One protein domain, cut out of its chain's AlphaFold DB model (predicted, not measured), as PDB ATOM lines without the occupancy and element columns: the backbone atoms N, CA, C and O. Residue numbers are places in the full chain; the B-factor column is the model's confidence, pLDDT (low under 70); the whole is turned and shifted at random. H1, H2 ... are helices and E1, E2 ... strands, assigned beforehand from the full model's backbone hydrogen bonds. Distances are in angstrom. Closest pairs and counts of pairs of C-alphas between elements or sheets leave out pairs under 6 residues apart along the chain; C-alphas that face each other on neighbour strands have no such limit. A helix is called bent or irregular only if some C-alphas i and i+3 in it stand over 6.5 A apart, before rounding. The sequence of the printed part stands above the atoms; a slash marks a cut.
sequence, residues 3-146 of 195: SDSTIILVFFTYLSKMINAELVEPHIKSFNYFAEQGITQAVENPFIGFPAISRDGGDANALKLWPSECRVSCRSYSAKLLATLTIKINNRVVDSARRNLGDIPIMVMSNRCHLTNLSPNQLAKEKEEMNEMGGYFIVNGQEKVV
ATOM      1  N   SER A   3      46.733  63.254 193.405       55.81
ATOM      2  CA  SER A   3      46.723  62.579 192.096       55.81
ATOM      3  C   SER A   3      45.598  63.070 191.187       55.81
ATOM      4  O   SER A   3      45.838  63.343 190.015       55.81
ATOM      5  N   ASP A   4      44.392  63.244 191.726       58.97
ATOM      6  CA  ASP A   4      43.193  63.391 190.889       58.97
ATOM      7  C   ASP A   4      43.063  64.798 190.302       58.97
ATOM      8  O   ASP A   4      42.725  64.957 189.131       58.97
ATOM      9  N   SER A   5      43.442  65.831 191.061       57.66
ATOM     10  CA  SER A   5      43.483  67.215 190.572       57.66
ATOM     11  C   SER A   5      44.516  67.392 189.455       57.66
ATOM     12  O   SER A   5      44.269  68.104 188.486       57.66
ATOM     13  N   THR A   6      45.658  66.703 189.562       59.88
ATOM     14  CA  THR A   6      46.749  66.776 188.581       59.88
ATOM     15  C   THR A   6      46.375  66.059 187.284       59.88
ATOM     16  O   THR A   6      46.630  66.583 186.206       59.88
ATOM     17  N   ILE A   7      45.703  64.905 187.364       67.56
ATOM     18  CA  ILE A   7      45.220  64.167 186.186       67.56
ATOM     19  C   ILE A   7      44.159  64.972 185.429       67.56
ATOM     20  O   ILE A   7      44.225  65.059 184.204       67.56
ATOM     21  N   ILE A   8      43.222  65.611 186.136       67.38
ATOM     22  CA  ILE A   8      42.187  66.447 185.508       67.38
ATOM     23  C   ILE A   8      42.815  67.668 184.821       67.38
ATOM     24  O   ILE A   8      42.470  67.964 183.680       67.38
ATOM     25  N   LEU A   9      43.781  68.341 185.460       60.84
ATOM     26  CA  LEU A   9      44.512  69.471 184.867       60.84
ATOM     27  C   LEU A   9      45.339  69.057 183.639       60.84
ATOM     28  O   LEU A   9      45.338  69.760 182.626       60.84
ATOM     29  N   VAL A  10      46.011  67.905 183.689       66.81
ATOM     30  CA  VAL A  10      46.756  67.359 182.544       66.81
ATOM     31  C   VAL A  10      45.803  66.992 181.406       66.81
ATOM     32  O   VAL A  10      46.075  67.321 180.257       66.81
ATOM     33  N   PHE A  11      44.651  66.390 181.701       71.38
ATOM     34  CA  PHE A  11      43.655  66.058 180.683       71.38
ATOM     35  C   PHE A  11      43.056  67.313 180.035       71.38
ATOM     36  O   PHE A  11      42.952  67.387 178.812       71.38
ATOM     37  N   PHE A  12      42.724  68.333 180.831       68.75
ATOM     38  CA  PHE A  12      42.146  69.583 180.331       68.75
ATOM     39  C   PHE A  12      43.138  70.372 179.468       68.75
ATOM     40  O   PHE A  12      42.772  70.901 178.418       68.75
ATOM     41  N   THR A  13      44.413  70.402 179.862       63.38
ATOM     42  CA  THR A  13      45.478  71.028 179.062       63.38
ATOM     43  C   THR A  13      45.752  70.260 177.768       63.38
ATOM     44  O   THR A  13      45.944  70.887 176.727       63.38
ATOM     45  N   TYR A  14      45.693  68.923 177.782       66.19
ATOM     46  CA  TYR A  14      45.857  68.103 176.577       66.19
ATOM     47  C   TYR A  14      44.682  68.250 175.601       66.19
ATOM     48  O   TYR A  14      44.889  68.400 174.396       66.19
ATOM     49  N   LEU A  15      43.453  68.266 176.122       67.25
ATOM     50  CA  LEU A  15      42.239  68.474 175.336       67.25
ATOM     51  C   LEU A  15      42.226  69.876 174.712       67.25
ATOM     52  O   LEU A  15      41.995  70.017 173.514       67.25
ATOM     53  N   SER A  16      42.560  70.902 175.502       63.03
ATOM     54  CA  SER A  16      42.713  72.270 175.000       63.03
ATOM     55  C   SER A  16      43.771  72.346 173.902       63.03
ATOM     56  O   SER A  16      43.556  73.030 172.908       63.03
ATOM     57  N   LYS A  17      44.888  71.623 174.036       64.19
ATOM     58  CA  LYS A  17      45.945  71.594 173.022       64.19
ATOM     59  C   LYS A  17      45.490  70.940 171.714       64.19
ATOM     60  O   LYS A  17      45.809  71.467 170.652       64.19
ATOM     61  N   MET A  18      44.738  69.836 171.777       65.12
ATOM     62  CA  MET A  18      44.179  69.198 170.575       65.12
ATOM     63  C   MET A  18      43.195  70.115 169.849       65.12
ATOM     64  O   MET A  18      43.345  70.334 168.650       65.12
ATOM     65  N   ILE A  19      42.242  70.700 170.578       67.69
ATOM     66  CA  ILE A  19      41.227  71.593 169.999       67.69
ATOM     67  C   ILE A  19      41.891  72.817 169.354       67.69
ATOM     68  O   ILE A  19      41.533  73.231 168.251       67.69
ATOM     69  N   ASN A  20      42.898  73.378 170.023       67.38
ATOM     70  CA  ASN A  20      43.592  74.566 169.547       67.38
ATOM     71  C   ASN A  20      44.421  74.285 168.285       67.38
ATOM     72  O   ASN A  20      44.378  75.075 167.344       67.38
ATOM     73  N   ALA A  21      45.128  73.153 168.222       72.56
ATOM     74  CA  ALA A  21      45.914  72.790 167.043       72.56
ATOM     75  C   ALA A  21      45.040  72.606 165.788       72.56
ATOM     76  O   ALA A  21      45.439  73.021 164.699       72.56
ATOM     77  N   GLU A  22      43.834  72.048 165.935       82.31
ATOM     78  CA  GLU A  22      42.890  71.874 164.824       82.31
ATOM     79  C   GLU A  22      42.320  73.205 164.308       82.31
ATOM     80  O   GLU A  22      42.097  73.360 163.106       82.31
ATOM     81  N   LEU A  23      42.132  74.200 165.182       87.31
ATOM     82  CA  LEU A  23      41.516  75.480 164.816       87.31
ATOM     83  C   LEU A  23      42.367  76.304 163.834       87.31
ATOM     84  O   LEU A  23      41.840  76.935 162.917       87.31
ATOM     85  N   VAL A  24      43.688  76.306 164.026       90.94
ATOM     86  CA  VAL A  24      44.646  77.072 163.202       90.94
ATOM     87  C   VAL A  24      45.188  76.277 162.017       90.94
ATOM     88  O   VAL A  24      45.830  76.835 161.121       90.94
ATOM     89  N   GLU A  25      44.900  74.978 161.981       91.38
ATOM     90  CA  GLU A  25      45.399  74.038 160.986       91.38
ATOM     91  C   GLU A  25      45.188  74.501 159.528       91.38
ATOM     92  O   GLU A  25      46.133  74.394 158.737       91.38
ATOM     93  N   PRO A  26      44.032  75.083 159.134       94.00
ATOM     94  CA  PRO A  26      43.830  75.557 157.763       94.00
ATOM     95  C   PRO A  26      44.824  76.649 157.344       94.00
ATOM     96  O   PRO A  26      45.273  76.677 156.192       94.00
ATOM     97  N   HIS A  27      45.206  77.535 158.269       95.69
ATOM     98  CA  HIS A  27      46.180  78.595 158.008       95.69
ATOM     99  C   HIS A  27      47.585  78.015 157.839       95.69
ATOM    100  O   HIS A  27      48.249  78.293 156.840       95.69
ATOM    101  N   ILE A  28      48.006  77.145 158.759       95.56
ATOM    102  CA  ILE A  28      49.348  76.552 158.736       95.56
ATOM    103  C   ILE A  28      49.522  75.645 157.513       95.56
ATOM    104  O   ILE A  28      50.500  75.784 156.775       95.56
ATOM    105  N   LYS A  29      48.551  74.765 157.229       95.12
ATOM    106  CA  LYS A  29      48.591  73.875 156.057       95.12
ATOM    107  C   LYS A  29      48.639  74.654 154.747       95.12
ATOM    108  O   LYS A  29      49.435  74.319 153.869       95.12
ATOM    109  N   SER A  30      47.812  75.692 154.605       95.31
ATOM    110  CA  SER A  30      47.798  76.505 153.382       95.31
ATOM    111  C   SER A  30      49.104  77.278 153.185       95.31
ATOM    112  O   SER A  30      49.606  77.334 152.061       95.31
ATOM    113  N   PHE A  31      49.701  77.804 154.258       96.69
ATOM    114  CA  PHE A  31      50.997  78.476 154.177       96.69
ATOM    115  C   PHE A  31      52.148  77.505 153.882       96.69
ATOM    116  O   PHE A  31      53.003  77.820 153.057       96.69
ATOM    117  N   ASN A  32      52.160  76.312 154.483       96.06
ATOM    118  CA  ASN A  32      53.158  75.283 154.176       96.06
ATOM    119  C   ASN A  32      53.084  74.864 152.701       96.06
ATOM    120  O   ASN A  32      54.107  74.849 152.019       96.06
ATOM    121  N   TYR A  33      51.873  74.640 152.173       94.88
ATOM    122  CA  TYR A  33      51.677  74.400 150.742       94.88
ATOM    123  C   TYR A  33      52.232  75.551 149.893       94.88
ATOM    124  O   TYR A  33      52.936  75.307 148.914       94.88
ATOM    125  N   PHE A  34      51.959  76.804 150.268       93.56
ATOM    126  CA  PHE A  34      52.499  77.974 149.576       93.56
ATOM    127  C   PHE A  34      54.036  77.997 149.579       93.56
ATOM    128  O   PHE A  34      54.637  78.160 148.518       93.56
ATOM    129  N   ALA A  35      54.660  77.808 150.742       93.25
ATOM    130  CA  ALA A  35      56.105  77.919 150.916       93.25
ATOM    131  C   ALA A  35      56.893  76.774 150.255       93.25
ATOM    132  O   ALA A  35      58.059  76.962 149.912       93.25
ATOM    133  N   GLU A  36      56.282  75.598 150.094       90.38
ATOM    134  CA  GLU A  36      56.936  74.410 149.528       90.38
ATOM    135  C   GLU A  36      56.612  74.185 148.049       90.38
ATOM    136  O   GLU A  36      57.489  73.809 147.277       90.38
ATOM    137  N   GLN A  37      55.357  74.397 147.647       89.31
ATOM    138  CA  GLN A  37      54.866  74.035 146.312       89.31
ATOM    139  C   GLN A  37      54.265  75.219 145.557       89.31
ATOM    140  O   GLN A  37      54.469  75.354 144.351       89.31
ATOM    141  N   GLY A  38      53.505  76.072 146.248       88.25
ATOM    142  CA  GLY A  38      52.775  77.175 145.628       88.25
ATOM    143  C   GLY A  38      53.708  78.184 144.970       88.25
ATOM    144  O   GLY A  38      53.488  78.567 143.824       88.25
ATOM    145  N   ILE A  39      54.788  78.566 145.652       89.38
ATOM    146  CA  ILE A  39      55.736  79.557 145.136       89.38
ATOM    147  C   ILE A  39      56.499  79.077 143.892       89.38
ATOM    148  O   ILE A  39      56.791  79.878 143.005       89.38
ATOM    149  N   THR A  40      56.739  77.771 143.772       88.19
ATOM    150  CA  THR A  40      57.406  77.155 142.614       88.19
ATOM    151  C   THR A  40      56.599  77.326 141.325       88.19
ATOM    152  O   THR A  40      57.163  77.332 140.237       88.19
ATOM    153  N   GLN A  41      55.278  77.528 141.427       84.69
ATOM    154  CA  GLN A  41      54.424  77.798 140.261       84.69
ATOM    155  C   GLN A  41      54.660  79.192 139.667       84.69
ATOM    156  O   GLN A  41      54.339  79.421 138.504       84.69
ATOM    157  N   ALA A  42      55.184  80.127 140.463       84.56
ATOM    158  CA  ALA A  42      55.431  81.504 140.046       84.56
ATOM    159  C   ALA A  42      56.907  81.769 139.726       84.56
ATOM    160  O   ALA A  42      57.210  82.585 138.857       84.56
ATOM    161  N   VAL A  43      57.825  81.109 140.437       85.88
ATOM    162  CA  VAL A  43      59.269  81.349 140.350       85.88
ATOM    163  C   VAL A  43      59.994  80.019 140.186       85.88
ATOM    164  O   VAL A  43      59.675  79.053 140.870       85.88
ATOM    165  N   GLU A  44      60.990  79.971 139.303       83.88
ATOM    166  CA  GLU A  44      61.829  78.788 139.106       83.88
ATOM    167  C   GLU A  44      62.827  78.626 140.267       83.88
ATOM    168  O   GLU A  44      63.564  79.555 140.604       83.88
ATOM    169  N   ASN A  45      62.863  77.432 140.870       85.19
ATOM    170  CA  ASN A  45      63.753  77.067 141.983       85.19
ATOM    171  C   ASN A  45      63.807  78.102 143.135       85.19
ATOM    172  O   ASN A  45      64.891  78.579 143.493       85.19
ATOM    173  N   PRO A  46      62.658  78.469 143.733       92.62
ATOM    174  CA  PRO A  46      62.623  79.415 144.833       92.62
ATOM    175  C   PRO A  46      63.103  78.752 146.126       92.62
ATOM    176  O   PRO A  46      62.863  77.574 146.391       92.62
ATOM    177  N   PHE A  47      63.746  79.538 146.978       93.00
ATOM    178  CA  PHE A  47      64.166  79.131 148.306       93.00
ATOM    179  C   PHE A  47      63.786  80.205 149.315       93.00
ATOM    180  O   PHE A  47      64.323  81.311 149.291       93.00
ATOM    181  N   ILE A  48      62.891  79.853 150.228       94.75
ATOM    182  CA  ILE A  48      62.549  80.687 151.377       94.75
ATOM    183  C   ILE A  48      63.470  80.292 152.531       94.75
ATOM    184  O   ILE A  48      63.478  79.134 152.966       94.75
ATOM    185  N   GLY A  49      64.264  81.253 153.003       93.50
ATOM    186  CA  GLY A  49      65.112  81.080 154.177       93.50
ATOM    187  C   GLY A  49      64.311  80.985 155.476       93.50
ATOM    188  O   GLY A  49      63.082  80.969 155.488       93.50
ATOM    189  N   PHE A  50      65.026  80.958 156.595       95.25
ATOM    190  CA  PHE A  50      64.423  81.153 157.910       95.25
ATOM    191  C   PHE A  50      64.570  82.615 158.351       95.25
ATOM    192  O   PHE A  50      65.520  83.275 157.917       95.25
ATOM    193  N   PRO A  51      63.682  83.130 159.220       96.19
ATOM    194  CA  PRO A  51      63.809  84.481 159.752       96.19
ATOM    195  C   PRO A  51      65.139  84.681 160.470       96.19
ATOM    196  O   PRO A  51      65.496  83.921 161.376       96.19
ATOM    197  N   ALA A  52      65.887  85.690 160.037       93.94
ATOM    198  CA  ALA A  52      67.211  85.976 160.555       93.94
ATOM    199  C   ALA A  52      67.570  87.455 160.385       93.94
ATOM    200  O   ALA A  52      67.101  88.118 159.460       93.94
ATOM    201  N   ILE A  53      68.431  87.968 161.263       89.50
ATOM    202  CA  ILE A  53      68.994  89.317 161.174       89.50
ATOM    203  C   ILE A  53      70.423  89.214 160.639       89.50
ATOM    204  O   ILE A  53      71.305  88.680 161.312       89.50
ATOM    205  N   SER A  54      70.674  89.778 159.458       83.12
ATOM    206  CA  SER A  54      72.034  90.018 158.959       83.12
ATOM    207  C   SER A  54      72.527  91.385 159.437       83.12
ATOM    208  O   SER A  54      71.928  92.398 159.076       83.12
ATOM    209  N   ARG A  55      73.606  91.429 160.229       70.94
ATOM    210  CA  ARG A  55      74.193  92.688 160.734       70.94
ATOM    211  C   ARG A  55      74.924  93.486 159.647       70.94
ATOM    212  O   ARG A  55      74.819  94.705 159.634       70.94
ATOM    213  N   ASP A  56      75.547  92.788 158.696       67.06
ATOM    214  CA  ASP A  56      76.448  93.389 157.696       67.06
ATOM    215  C   ASP A  56      75.931  93.236 156.252       67.06
ATOM    216  O   ASP A  56      76.695  93.257 155.292       67.06
ATOM    217  N   GLY A  57      74.631  92.976 156.075       59.94
ATOM    218  CA  GLY A  57      74.014  92.728 154.762       59.94
ATOM    219  C   GLY A  57      74.365  91.377 154.109       59.94
ATOM    220  O   GLY A  57      73.664  90.952 153.191       59.94
ATOM    221  N   GLY A  58      75.389  90.671 154.602       62.84
ATOM    222  CA  GLY A  58      75.766  89.317 154.184       62.84
ATOM    223  C   GLY A  58      75.080  88.198 154.984       62.84
ATOM    224  O   GLY A  58      74.743  88.369 156.154       62.84
ATOM    225  N   ASP A  59      74.903  87.030 154.356       66.38
ATOM    226  CA  ASP A  59      74.237  85.859 154.961       66.38
ATOM    227  C   ASP A  59      75.141  85.032 155.894       66.38
ATOM    228  O   ASP A  59      74.640  84.228 156.677       66.38
ATOM    229  N   ALA A  60      76.463  85.233 155.853       68.62
ATOM    230  CA  ALA A  60      77.431  84.389 156.563       68.62
ATOM    231  C   ALA A  60      77.310  84.440 158.102       68.62
ATOM    232  O   ALA A  60      77.610  83.454 158.763       68.62
ATOM    233  N   ASN A  61      76.827  85.559 158.658       74.69
ATOM    234  CA  ASN A  61      76.675  85.777 160.104       74.69
ATOM    235  C   ASN A  61      75.219  86.091 160.496       74.69
ATOM    236  O   ASN A  61      74.965  86.876 161.413       74.69
ATOM    237  N   ALA A  62      74.248  85.535 159.767       84.50
ATOM    238  CA  ALA A  62      72.841  85.782 160.046       84.50
ATOM    239  C   ALA A  62      72.439  85.170 161.401       84.50
ATOM    240  O   ALA A  62      72.546  83.962 161.617       84.50
ATOM    241  N   LEU A  63      71.968  86.011 162.322       90.88
ATOM    242  CA  LEU A  63      71.481  85.568 163.625       90.88
ATOM    243  C   LEU A  63      70.040  85.099 163.510       90.88
ATOM    244  O   LEU A  63      69.228  85.774 162.877       90.88
ATOM    245  N   LYS A  64      69.717  83.979 164.160       93.69
ATOM    246  CA  LYS A  64      68.336  83.511 164.294       93.69
ATOM    247  C   LYS A  64      67.485  84.631 164.895       93.69
ATOM    248  O   LYS A  64      67.850  85.188 165.923       93.69
ATOM    249  N   LEU A  65      66.376  84.946 164.234       95.19
ATOM    250  CA  LEU A  65      65.398  85.912 164.716       95.19
ATOM    251  C   LEU A  65      64.231  85.148 165.328       95.19
ATOM    252  O   LEU A  65      63.680  84.273 164.662       95.19
ATOM    253  N   TRP A  66      63.850  85.469 166.561       97.12
ATOM    254  CA  TRP A  66      62.704  84.841 167.221       97.12
ATOM    255  C   TRP A  66      61.427  85.688 167.091       97.12
ATOM    256  O   TRP A  66      61.513  86.919 167.031       97.12
ATOM    257  N   PRO A  67      60.228  85.075 167.065       97.69
ATOM    258  CA  PRO A  67      58.970  85.827 167.024       97.69
ATOM    259  C   PRO A  67      58.803  86.776 168.225       97.69
ATOM    260  O   PRO A  67      58.434  87.937 168.035       97.69
ATOM    261  N   SER A  68      59.154  86.339 169.440       97.44
ATOM    262  CA  SER A  68      59.138  87.140 170.675       97.44
ATOM    263  C   SER A  68      59.956  88.428 170.553       97.44
ATOM    264  O   SER A  68      59.492  89.504 170.940       97.44
ATOM    265  N   GLU A  69      61.127  88.359 169.922       96.38
ATOM    266  CA  GLU A  69      61.966  89.526 169.648       96.38
ATOM    267  C   GLU A  69      61.310  90.485 168.653       96.38
ATOM    268  O   GLU A  69      61.362  91.700 168.852       96.38
ATOM    269  N   CYS A  70      60.659  89.977 167.600       97.06
ATOM    270  CA  CYS A  70      59.952  90.811 166.624       97.06
ATOM    271  C   CYS A  70      58.808  91.611 167.254       97.06
ATOM    272  O   CYS A  70      58.644  92.785 166.915       97.06
ATOM    273  N   ARG A  71      58.061  91.006 168.190       97.31
ATOM    274  CA  ARG A  71      56.977  91.679 168.927       97.31
ATOM    275  C   ARG A  71      57.507  92.879 169.716       97.31
ATOM    276  O   ARG A  71      56.991  93.982 169.575       97.31
ATOM    277  N   VAL A  72      58.582  92.682 170.483       96.62
ATOM    278  CA  VAL A  72      59.153  93.724 171.359       96.62
ATOM    279  C   VAL A  72      59.932  94.786 170.577       96.62
ATOM    280  O   VAL A  72      59.906  95.959 170.931       96.62
ATOM    281  N   SER A  73      60.622  94.398 169.501       95.44
ATOM    282  CA  SER A  73      61.455  95.310 168.700       95.44
ATOM    283  C   SER A  73      60.707  96.033 167.575       95.44
ATOM    284  O   SER A  73      61.338  96.736 166.783       95.44
ATOM    285  N   CYS A  74      59.385  95.852 167.476       95.44
ATOM    286  CA  CYS A  74      58.546  96.381 166.398       95.44
ATOM    287  C   CYS A  74      59.027  95.985 164.987       95.44
ATOM    288  O   CYS A  74      58.878  96.746 164.029       95.44
ATOM    289  N   ARG A  75      59.597  94.783 164.842       94.69
ATOM    290  CA  ARG A  75      60.096  94.246 163.563       94.69
ATOM    291  C   ARG A  75      59.112  93.261 162.947       94.69
ATOM    292  O   ARG A  75      58.232  92.722 163.614       94.69
ATOM    293  N   SER A  76      59.266  93.029 161.650       97.00
ATOM    294  CA  SER A  76      58.528  91.984 160.943       97.00
ATOM    295  C   SER A  76      59.278  90.659 161.041       97.00
ATOM    296  O   SER A  76      60.483  90.599 160.805       97.00
ATOM    297  N   TYR A  77      58.562  89.587 161.373       97.75
ATOM    298  CA  TYR A  77      59.100  88.232 161.354       97.75
ATOM    299  C   TYR A  77      59.083  87.726 159.910       97.75
ATOM    300  O   TYR A  77      58.059  87.277 159.392       97.75
ATOM    301  N   SER A  78      60.192  87.920 159.203       96.81
ATOM    302  CA  SER A  78      60.290  87.704 157.756       96.81
ATOM    303  C   SER A  78      61.597  87.011 157.387       96.81
ATOM    304  O   SER A  78      62.576  87.093 158.127       96.81
ATOM    305  N   ALA A  79      61.603  86.316 156.252       95.69
ATOM    306  CA  ALA A  79      62.767  85.612 155.727       95.69
ATOM    307  C   ALA A  79      63.011  85.954 154.256       95.69
ATOM    308  O   ALA A  79      62.069  86.214 153.509       95.69
ATOM    309  N   LYS A  80      64.276  85.887 153.833       93.94
ATOM    310  CA  LYS A  80      64.683  86.160 152.450       93.94
ATOM    311  C   LYS A  80      64.112  85.116 151.489       93.94
ATOM    312  O   LYS A  80      64.270  83.910 151.714       93.94
ATOM    313  N   LEU A  81      63.515  85.577 150.393       94.31
ATOM    314  CA  LEU A  81      63.192  84.767 149.225       94.31
ATOM    315  C   LEU A  81      64.357  84.832 148.241       94.31
ATOM    316  O   LEU A  81      64.596  85.854 147.607       94.31
ATOM    317  N   LEU A  82      65.058  83.722 148.059       93.06
ATOM    318  CA  LEU A  82      66.136  83.607 147.087       93.06
ATOM    319  C   LEU A  82      65.647  82.832 145.863       93.06
ATOM    320  O   LEU A  82      65.029  81.783 146.014       93.06
ATOM    321  N   ALA A  83      65.977  83.292 144.662       93.00
ATOM    322  CA  ALA A  83      65.694  82.562 143.428       93.00
ATOM    323  C   ALA A  83      66.816  82.744 142.409       93.00
ATOM    324  O   ALA A  83      67.584  83.708 142.473       93.00
ATOM    325  N   THR A  84      66.911  81.817 141.464       90.38
ATOM    326  CA  THR A  84      67.889  81.892 140.380       90.38
ATOM    327  C   THR A  84      67.308  82.688 139.218       90.38
ATOM    328  O   THR A  84      66.344  82.266 138.583       90.38
ATOM    329  N   LEU A  85      67.907  83.840 138.919       89.94
ATOM    330  CA  LEU A  85      67.574  84.630 137.740       89.94
ATOM    331  C   LEU A  85      68.463  84.187 136.583       89.94
ATOM    332  O   LEU A  85      69.685  84.259 136.685       89.94
ATOM    333  N   THR A  86      67.841  83.751 135.490       90.81
ATOM    334  CA  THR A  86      68.546  83.280 134.294       90.81
ATOM    335  C   THR A  86      68.303  84.238 133.137       90.81
ATOM    336  O   THR A  86      67.165  84.434 132.710       90.81
ATOM    337  N   ILE A  87      69.377  84.815 132.602       91.19
ATOM    338  CA  ILE A  87      69.331  85.723 131.457       91.19
ATOM    339  C   ILE A  87      69.491  84.891 130.188       91.19
ATOM    340  O   ILE A  87      70.501  84.208 129.996       91.19
ATOM    341  N   LYS A  88      68.485  84.947 129.311       93.06
ATOM    342  CA  LYS A  88      68.502  84.267 128.013       93.06
ATOM    343  C   LYS A  88      68.518  85.287 126.880       93.06
ATOM    344  O   LYS A  88      67.634  86.133 126.804       93.06
ATOM    345  N   ILE A  89      69.487  85.164 125.977       95.12
ATOM    346  CA  ILE A  89      69.570  85.939 124.731       95.12
ATOM    347  C   ILE A  89      69.491  84.935 123.581       95.12
ATOM    348  O   ILE A  89      70.247  83.966 123.556       95.12
ATOM    349  N   ASN A  90      68.555  85.126 122.645       93.88
ATOM    350  CA  ASN A  90      68.334  84.210 121.513       93.88
ATOM    351  C   ASN A  90      68.165  82.739 121.947       93.88
ATOM    352  O   ASN A  90      68.784  81.834 121.388       93.88
ATOM    353  N   ASN A  91      67.362  82.506 122.990       90.56
ATOM    354  CA  ASN A  91      67.112  81.196 123.610       90.56
ATOM    355  C   ASN A  91      68.349  80.478 124.189       90.56
ATOM    356  O   ASN A  91      68.233  79.332 124.622       90.56
ATOM    357  N   ARG A  92      69.510  81.134 124.264       91.50
ATOM    358  CA  ARG A  92      70.704  80.609 124.936       91.50
ATOM    359  C   ARG A  92      70.851  81.256 126.303       91.50
ATOM    360  O   ARG A  92      70.658  82.462 126.437       91.50
ATOM    361  N   VAL A  93      71.170  80.449 127.311       91.06
ATOM    362  CA  VAL A  93      71.479  80.947 128.656       91.06
ATOM    363  C   VAL A  93      72.834  81.642 128.600       91.06
ATOM    364  O   VAL A  93      73.823  81.022 128.220       91.06
ATOM    365  N   VAL A  94      72.848  82.931 128.926       93.50
ATOM    366  CA  VAL A  94      74.051  83.773 128.922       93.50
ATOM    367  C   VAL A  94      74.623  83.899 130.326       93.50
ATOM    368  O   VAL A  94      75.833  83.833 130.499       93.50
ATOM    369  N   ASP A  95      73.751  84.051 131.319       92.44
ATOM    370  CA  ASP A  95      74.138  84.164 132.720       92.44
ATOM    371  C   ASP A  95      73.029  83.602 133.615       92.44
ATOM    372  O   ASP A  95      71.850  83.577 133.236       92.44
ATOM    373  N   SER A  96      73.407  83.136 134.800       92.00
ATOM    374  CA  SER A  96      72.482  82.671 135.821       92.00
ATOM    375  C   SER A  96      73.045  82.978 137.202       92.00
ATOM    376  O   SER A  96      74.143  82.547 137.553       92.00
ATOM    377  N   ALA A  97      72.287  83.723 138.002       91.94
ATOM    378  CA  ALA A  97      72.718  84.136 139.328       91.94
ATOM    379  C   ALA A  97      71.581  84.023 140.339       91.94
ATOM    380  O   ALA A  97      70.449  84.444 140.091       91.94
ATOM    381  N   ARG A  98      71.900  83.507 141.529       90.00
ATOM    382  CA  ARG A  98      70.969  83.502 142.657       90.00
ATOM    383  C   ARG A  98      70.870  84.906 143.243       90.00
ATOM    384  O   ARG A  98      71.882  85.503 143.613       90.00
ATOM    385  N   ARG A  99      69.657  85.444 143.319       91.50
ATOM    386  CA  ARG A  99      69.370  86.788 143.829       91.50
ATOM    387  C   ARG A  99      68.308  86.731 144.919       91.50
ATOM    388  O   ARG A  99      67.460  85.841 144.924       91.50
ATOM    389  N   ASN A 100      68.379  87.691 145.837       91.31
ATOM    390  CA  ASN A 100      67.312  87.938 146.796       91.31
ATOM    391  C   ASN A 100      66.186  88.710 146.096       91.31
ATOM    392  O   ASN A 100      66.436  89.772 145.529       91.31
ATOM    393  N   LEU A 101      64.975  88.162 146.124       92.38
ATOM    394  CA  LEU A 101      63.759  88.756 145.569       92.38
ATOM    395  C   LEU A 101      62.986  89.592 146.600       92.38
ATOM    396  O   LEU A 101      61.983  90.208 146.251       92.38
ATOM    397  N   GLY A 102      63.452  89.624 147.850       92.25
ATOM    398  CA  GLY A 102      62.852  90.377 148.946       92.25
ATOM    399  C   GLY A 102      62.525  89.495 150.145       92.25
ATOM    400  O   GLY A 102      62.713  88.278 150.118       92.25
ATOM    401  N   ASP A 103      62.020  90.125 151.202       93.62
ATOM    402  CA  ASP A 103      61.669  89.440 152.443       93.62
ATOM    403  C   ASP A 103      60.178  89.090 152.467       93.62
ATOM    404  O   ASP A 103      59.313  89.931 152.214       93.62
ATOM    405  N   ILE A 104      59.873  87.835 152.792       95.38
ATOM    406  CA  ILE A 104      58.511  87.318 152.921       95.38
ATOM    407  C   ILE A 104      58.186  87.136 154.406       95.38
ATOM    408  O   ILE A 104      58.953  86.474 155.114       95.38
ATOM    409  N   PRO A 105      57.045  87.656 154.894       97.25
ATOM    410  CA  PRO A 105      56.556  87.360 156.232       97.25
ATOM    411  C   PRO A 105      56.361  85.857 156.439       97.25
ATOM    412  O   PRO A 105      55.699  85.187 155.645       97.25
ATOM    413  N   ILE A 106      56.916  85.328 157.525       98.19
ATOM    414  CA  ILE A 106      56.805  83.912 157.869       98.19
ATOM    415  C   ILE A 106      55.681  83.720 158.881       98.19
ATOM    416  O   ILE A 106      55.590  84.445 159.870       98.19
ATOM    417  N   MET A 107      54.816  82.738 158.628       98.25
ATOM    418  CA  MET A 107      53.729  82.398 159.543       98.25
ATOM    419  C   MET A 107      54.279  81.680 160.782       98.25
ATOM    420  O   MET A 107      55.079  80.743 160.667       98.25
ATOM    421  N   VAL A 108      53.841  82.095 161.968       97.81
ATOM    422  CA  VAL A 108      54.199  81.448 163.240       97.81
ATOM    423  C   VAL A 108      53.669  80.004 163.250       97.81
ATOM    424  O   VAL A 108      52.584  79.744 162.733       97.81
ATOM    425  N   MET A 109      54.455  79.062 163.787       96.06
ATOM    426  CA  MET A 109      54.238  77.600 163.734       96.06
ATOM    427  C   MET A 109      54.216  76.942 162.336       96.06
ATOM    428  O   MET A 109      53.907  75.759 162.215       96.06
ATOM    429  N   SER A 110      54.588  77.654 161.265       96.81
ATOM    430  CA  SER A 110      54.781  77.036 159.939       96.81
ATOM    431  C   SER A 110      56.135  76.332 159.783       96.81
ATOM    432  O   SER A 110      57.059  76.556 160.561       96.81
ATOM    433  N   ASN A 111      56.326  75.553 158.715       96.19
ATOM    434  CA  ASN A 111      57.572  74.814 158.454       96.19
ATOM    435  C   ASN A 111      58.820  75.710 158.302       96.19
ATOM    436  O   ASN A 111      59.944  75.231 158.417       96.19
ATOM    437  N   ARG A 112      58.637  77.015 158.053       96.44
ATOM    438  CA  ARG A 112      59.722  78.011 157.958       96.44
ATOM    439  C   ARG A 112      59.908  78.835 159.236       96.44
ATOM    440  O   ARG A 112      60.724  79.753 159.256       96.44
ATOM    441  N   CYS A 113      59.171  78.526 160.300       97.56
ATOM    442  CA  CYS A 113      59.292  79.164 161.604       97.56
ATOM    443  C   CYS A 113      60.261  78.396 162.516       97.56
ATOM    444  O   CYS A 113      60.285  77.169 162.512       97.56
ATOM    445  N   HIS A 114      61.018  79.113 163.353       97.12
ATOM    446  CA  HIS A 114      61.926  78.508 164.336       97.12
ATOM    447  C   HIS A 114      61.233  77.851 165.532       97.12
ATOM    448  O   HIS A 114      61.877  77.071 166.228       97.12
ATOM    449  N   LEU A 115      59.962  78.176 165.786       96.50
ATOM    450  CA  LEU A 115      59.189  77.590 166.889       96.50
ATOM    451  C   LEU A 115      58.691  76.177 166.581       96.50
ATOM    452  O   LEU A 115      58.338  75.418 167.484       96.50
ATOM    453  N   THR A 116      58.668  75.818 165.302       93.69
ATOM    454  CA  THR A 116      58.171  74.529 164.840       93.69
ATOM    455  C   THR A 116      59.054  73.408 165.379       93.69
ATOM    456  O   THR A 116      60.280  73.486 165.323       93.69
ATOM    457  N   ASN A 117      58.420  72.353 165.897       91.75
ATOM    458  CA  ASN A 117      59.056  71.204 166.560       91.75
ATOM    459  C   ASN A 117      59.748  71.500 167.905       91.75
ATOM    460  O   ASN A 117      60.429  70.620 168.434       91.75
ATOM    461  N   LEU A 118      59.572  72.688 168.489       94.44
ATOM    462  CA  LEU A 118      60.025  72.932 169.858       94.44
ATOM    463  C   LEU A 118      59.069  72.294 170.872       94.44
ATOM    464  O   LEU A 118      57.847  72.323 170.732       94.44
ATOM    465  N   SER A 119      59.643  71.727 171.930       93.81
ATOM    466  CA  SER A 119      58.874  71.273 173.091       93.81
ATOM    467  C   SER A 119      58.325  72.469 173.887       93.81
ATOM    468  O   SER A 119      58.927  73.544 173.859       93.81
ATOM    469  N   PRO A 120      57.248  72.301 174.677       91.88
ATOM    470  CA  PRO A 120      56.694  73.378 175.506       91.88
ATOM    471  C   PRO A 120      57.730  74.064 176.410       91.88
ATOM    472  O   PRO A 120      57.749  75.284 176.540       91.88
ATOM    473  N   ASN A 121      58.663  73.286 176.967       94.31
ATOM    474  CA  ASN A 121      59.748  73.812 177.793       94.31
ATOM    475  C   ASN A 121      60.765  74.633 176.987       94.31
ATOM    476  O   ASN A 121      61.368  75.557 177.525       94.31
ATOM    477  N   GLN A 122      60.996  74.289 175.718       95.94
ATOM    478  CA  GLN A 122      61.848  75.080 174.827       95.94
ATOM    479  C   GLN A 122      61.140  76.365 174.388       95.94
ATOM    480  O   GLN A 122      61.775  77.410 174.396       95.94
ATOM    481  N   LEU A 123      59.834  76.318 174.107       95.75
ATOM    482  CA  LEU A 123      59.035  77.515 173.814       95.75
ATOM    483  C   LEU A 123      59.096  78.523 174.970       95.75
ATOM    484  O   LEU A 123      59.423  79.687 174.754       95.75
ATOM    485  N   ALA A 124      58.909  78.052 176.207       95.19
ATOM    486  CA  ALA A 124      59.021  78.899 177.393       95.19
ATOM    487  C   ALA A 124      60.414  79.546 177.538       95.19
ATOM    488  O   ALA A 124      60.521  80.705 177.939       95.19
ATOM    489  N   LYS A 125      61.490  78.826 177.182       96.44
ATOM    490  CA  LYS A 125      62.861  79.372 177.193       96.44
ATOM    491  C   LYS A 125      63.053  80.489 176.168       96.44
ATOM    492  O   LYS A 125      63.736  81.463 176.470       96.44
ATOM    493  N   GLU A 126      62.411  80.380 175.008       95.38
ATOM    494  CA  GLU A 126      62.439  81.398 173.947       95.38
ATOM    495  C   GLU A 126      61.403  82.524 174.154       95.38
ATOM    496  O   GLU A 126      61.164  83.338 173.257       95.38
ATOM    497  N   LYS A 127      60.824  82.617 175.364       96.44
ATOM    498  CA  LYS A 127      59.830  83.630 175.765       96.44
ATOM    499  C   LYS A 127      58.537  83.567 174.945       96.44
ATOM    500  O   LYS A 127      57.886  84.589 174.741       96.44
ATOM    501  N   GLU A 128      58.178  82.374 174.486       96.12
ATOM    502  CA  GLU A 128      56.905  82.082 173.833       96.12
ATOM    503  C   GLU A 128      55.969  81.336 174.786       96.12
ATOM    504  O   GLU A 128      56.381  80.790 175.817       96.12
ATOM    505  N   GLU A 129      54.691  81.278 174.426       91.25
ATOM    506  CA  GLU A 129      53.721  80.487 175.168       91.25
ATOM    507  C   GLU A 129      53.972  78.981 174.983       91.25
ATOM    508  O   GLU A 129      54.221  78.492 173.880       91.25
ATOM    509  N   MET A 130      53.852  78.209 176.069       91.06
ATOM    510  CA  MET A 130      54.003  76.744 176.046       91.06
ATOM    511  C   MET A 130      53.022  76.046 175.087       91.06
ATOM    512  O   MET A 130      53.310  74.952 174.599       91.06
ATOM    513  N   ASN A 131      51.877  76.687 174.843       88.62
ATOM    514  CA  ASN A 131      50.808  76.246 173.953       88.62
ATOM    515  C   ASN A 131      50.594  77.231 172.789       88.62
ATOM    516  O   ASN A 131      49.460  77.425 172.358       88.62
ATOM    517  N   GLU A 132      51.665  77.848 172.282       91.75
ATOM    518  CA  GLU A 132      51.602  78.705 171.093       91.75
ATOM    519  C   GLU A 132      50.923  77.966 169.924       91.75
ATOM    520  O   GLU A 132      51.295  76.847 169.564       91.75
ATOM    521  N   MET A 133      49.908  78.600 169.341       91.12
ATOM    522  CA  MET A 133      49.096  78.018 168.271       91.12
ATOM    523  C   MET A 133      49.644  78.393 166.891       91.12
ATOM    524  O   MET A 133      49.625  77.580 165.968       91.12
ATOM    525  N   GLY A 134      50.165  79.612 166.739       94.50
ATOM    526  CA  GLY A 134      50.560  80.172 165.451       94.50
ATOM    527  C   GLY A 134      49.384  80.409 164.495       94.50
ATOM    528  O   GLY A 134      48.258  80.673 164.910       94.50
ATOM    529  N   GLY A 135      49.649  80.380 163.185       95.44
ATOM    530  CA  GLY A 135      48.632  80.674 162.159       95.44
ATOM    531  C   GLY A 135      48.469  82.164 161.812       95.44
ATOM    532  O   GLY A 135      47.576  82.536 161.049       95.44
ATOM    533  N   TYR A 136      49.345  83.020 162.334       97.44
ATOM    534  CA  TYR A 136      49.387  84.460 162.079       97.44
ATOM    535  C   TYR A 136      50.797  84.918 161.687       97.44
ATOM    536  O   TYR A 136      51.770  84.164 161.758       97.44
ATOM    537  N   PHE A 137      50.899  86.169 161.250       98.44
ATOM    538  CA  PHE A 137      52.142  86.837 160.880       98.44
ATOM    539  C   PHE A 137      52.460  87.945 161.876       98.44
ATOM    540  O   PHE A 137      51.550  88.612 162.356       98.44
ATOM    541  N   ILE A 138      53.741  88.202 162.122       98.38
ATOM    542  CA  ILE A 138      54.181  89.378 162.881       98.38
ATOM    543  C   ILE A 138      54.736  90.389 161.882       98.38
ATOM    544  O   ILE A 138      55.748  90.129 161.230       98.38
ATOM    545  N   VAL A 139      54.071  91.534 161.748       97.88
ATOM    546  CA  VAL A 139      54.450  92.610 160.826       97.88
ATOM    547  C   VAL A 139      54.546  93.910 161.609       97.88
ATOM    548  O   VAL A 139      53.553  94.368 162.172       97.88
ATOM    549  N   ASN A 140      55.735  94.513 161.627       96.69
ATOM    550  CA  ASN A 140      56.051  95.709 162.416       96.69
ATOM    551  C   ASN A 140      55.679  95.545 163.906       96.69
ATOM    552  O   ASN A 140      55.065  96.426 164.504       96.69
ATOM    553  N   GLY A 141      55.982  94.376 164.481       96.25
ATOM    554  CA  GLY A 141      55.636  94.002 165.856       96.25
ATOM    555  C   GLY A 141      54.165  93.686 166.115       96.25
ATOM    556  O   GLY A 141      53.831  93.295 167.226       96.25
ATOM    557  N   GLN A 142      53.285  93.826 165.121       97.75
ATOM    558  CA  GLN A 142      51.858  93.543 165.267       97.75
ATOM    559  C   GLN A 142      51.508  92.174 164.697       97.75
ATOM    560  O   GLN A 142      51.927  91.825 163.591       97.75
ATOM    561  N   GLU A 143      50.683  91.432 165.423       97.12
ATOM    562  CA  GLU A 143      50.147  90.153 164.974       97.12
ATOM    563  C   GLU A 143      48.993  90.375 163.994       97.12
ATOM    564  O   GLU A 143      48.064  91.146 164.242       97.12
ATOM    565  N   LYS A 144      49.068  89.721 162.836       97.44
ATOM    566  CA  LYS A 144      48.115  89.866 161.736       97.44
ATOM    567  C   LYS A 144      47.718  88.498 161.208       97.44
ATOM    568  O   LYS A 144      48.564  87.704 160.804       97.44
ATOM    569  N   VAL A 145      46.415  88.251 161.152       96.06
ATOM    570  CA  VAL A 145      45.828  87.031 160.585       96.06
ATOM    571  C   VAL A 145      45.222  87.350 159.225       96.06
ATOM    572  O   VAL A 145      44.526  88.352 159.055       96.06
ATOM    573  N   VAL A 146      45.447  86.472 158.247       94.94
ATOM    574  CA  VAL A 146      44.737  86.536 156.966       94.94
ATOM    575  C   VAL A 146      43.356  85.921 157.154       94.94
ATOM    576  O   VAL A 146      43.231  84.715 157.347       94.94
TER     577      VAL A 146
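This is residues 3 to 146 of the 195 residues of the protein "DNA-directed RNA polymerase" of Trichinella pseudospiralis (UniProt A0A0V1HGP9). The model is a long rod: a two-stranded hairpin of E1 and E2 makes one end, residues 3 to 12 of the long, bent helix H1 stick out at the other, and a small body largely of loops lies between, with the short helices H2 and H3 and the small hairpin of E3 and E4. Residues 47 to 48 pair antiparallel with residues 81 to 82 of E1, tying the long link after H1 to the large hairpin. The printed part has 144 residues, with three named helices and four strands in the order H1 H2 E1 E2 H3 E3 E4, and two separate antiparallel sheets, E1 - E2 and E3 - E4. The class is mixed, helices and strands; the whole is loose, with a radius of gyration of the C-alphas of 19.0 A and spans of 76 by 32 by 23 A.

E1, residues 78 to 89, is 34.3 A long, and E2, residues 92 to 105, is 35.0 A long and bends by 64 degrees at residue 95. C-alpha 78 is at (60.290, 87.704, 157.756). H1, residues 3 to 41, was assigned as one helix by its hydrogen bonds but is bent: C-alphas 23 and 26 are 7.4 A apart. Its arm H1a, residues 3 to 23, begins with C-alpha 3 at (46.723, 62.579, 192.096) and is 30.6 A long. Its arm H1b, residues 26 to 41, is 20.6 A long, has a kink of 47 degrees near residue 35, and is irregular, with C-alphas 36 and 39 6.9 A apart. H2 is residues 67 to 72 and H3 residues 120 to 125. E3 is residues 137 to 139, and E4, residues 142 to 144, ends with C-alpha 144 at (48.115, 89.866, 161.736).

E1 and E2 form a hairpin, antiparallel at 162 degrees, with N 85 and O 97 at 2.9 A and N 101 and O 81 at 2.8 A, within hydrogen-bond range. The closest C-alphas of E2 and E3 are those of Pro 105 and Phe 137, 6.4 A apart. E3 and E4 form a second hairpin, antiparallel at 139 degrees, with N 137 and O 144 at 2.8 A. The closest C-alphas of H2 and E3 are those of Cys 70 and Ile 138, 7.0 A apart. H1a and H1b stand at a steep tilt of 40 degrees, and both are apart from H2, H3 and the four strands. H3 is apart from H2, E1 and E4. Every O i to N i+4 pair is within hydrogen-bond range in H1a, H2 and H3; in H1b 9 of 12 are.

The C-alphas farthest apart, those of Ser 3 and Asn 90, are 76.9 A apart. The printed part has no cut. The links H1 to H2, E2 to H3 and H3 to E3 are long. The mean pLDDT of the printed part is 88.5; residues 3 to 10, 12 to 20 and 56 to 60 are under 70.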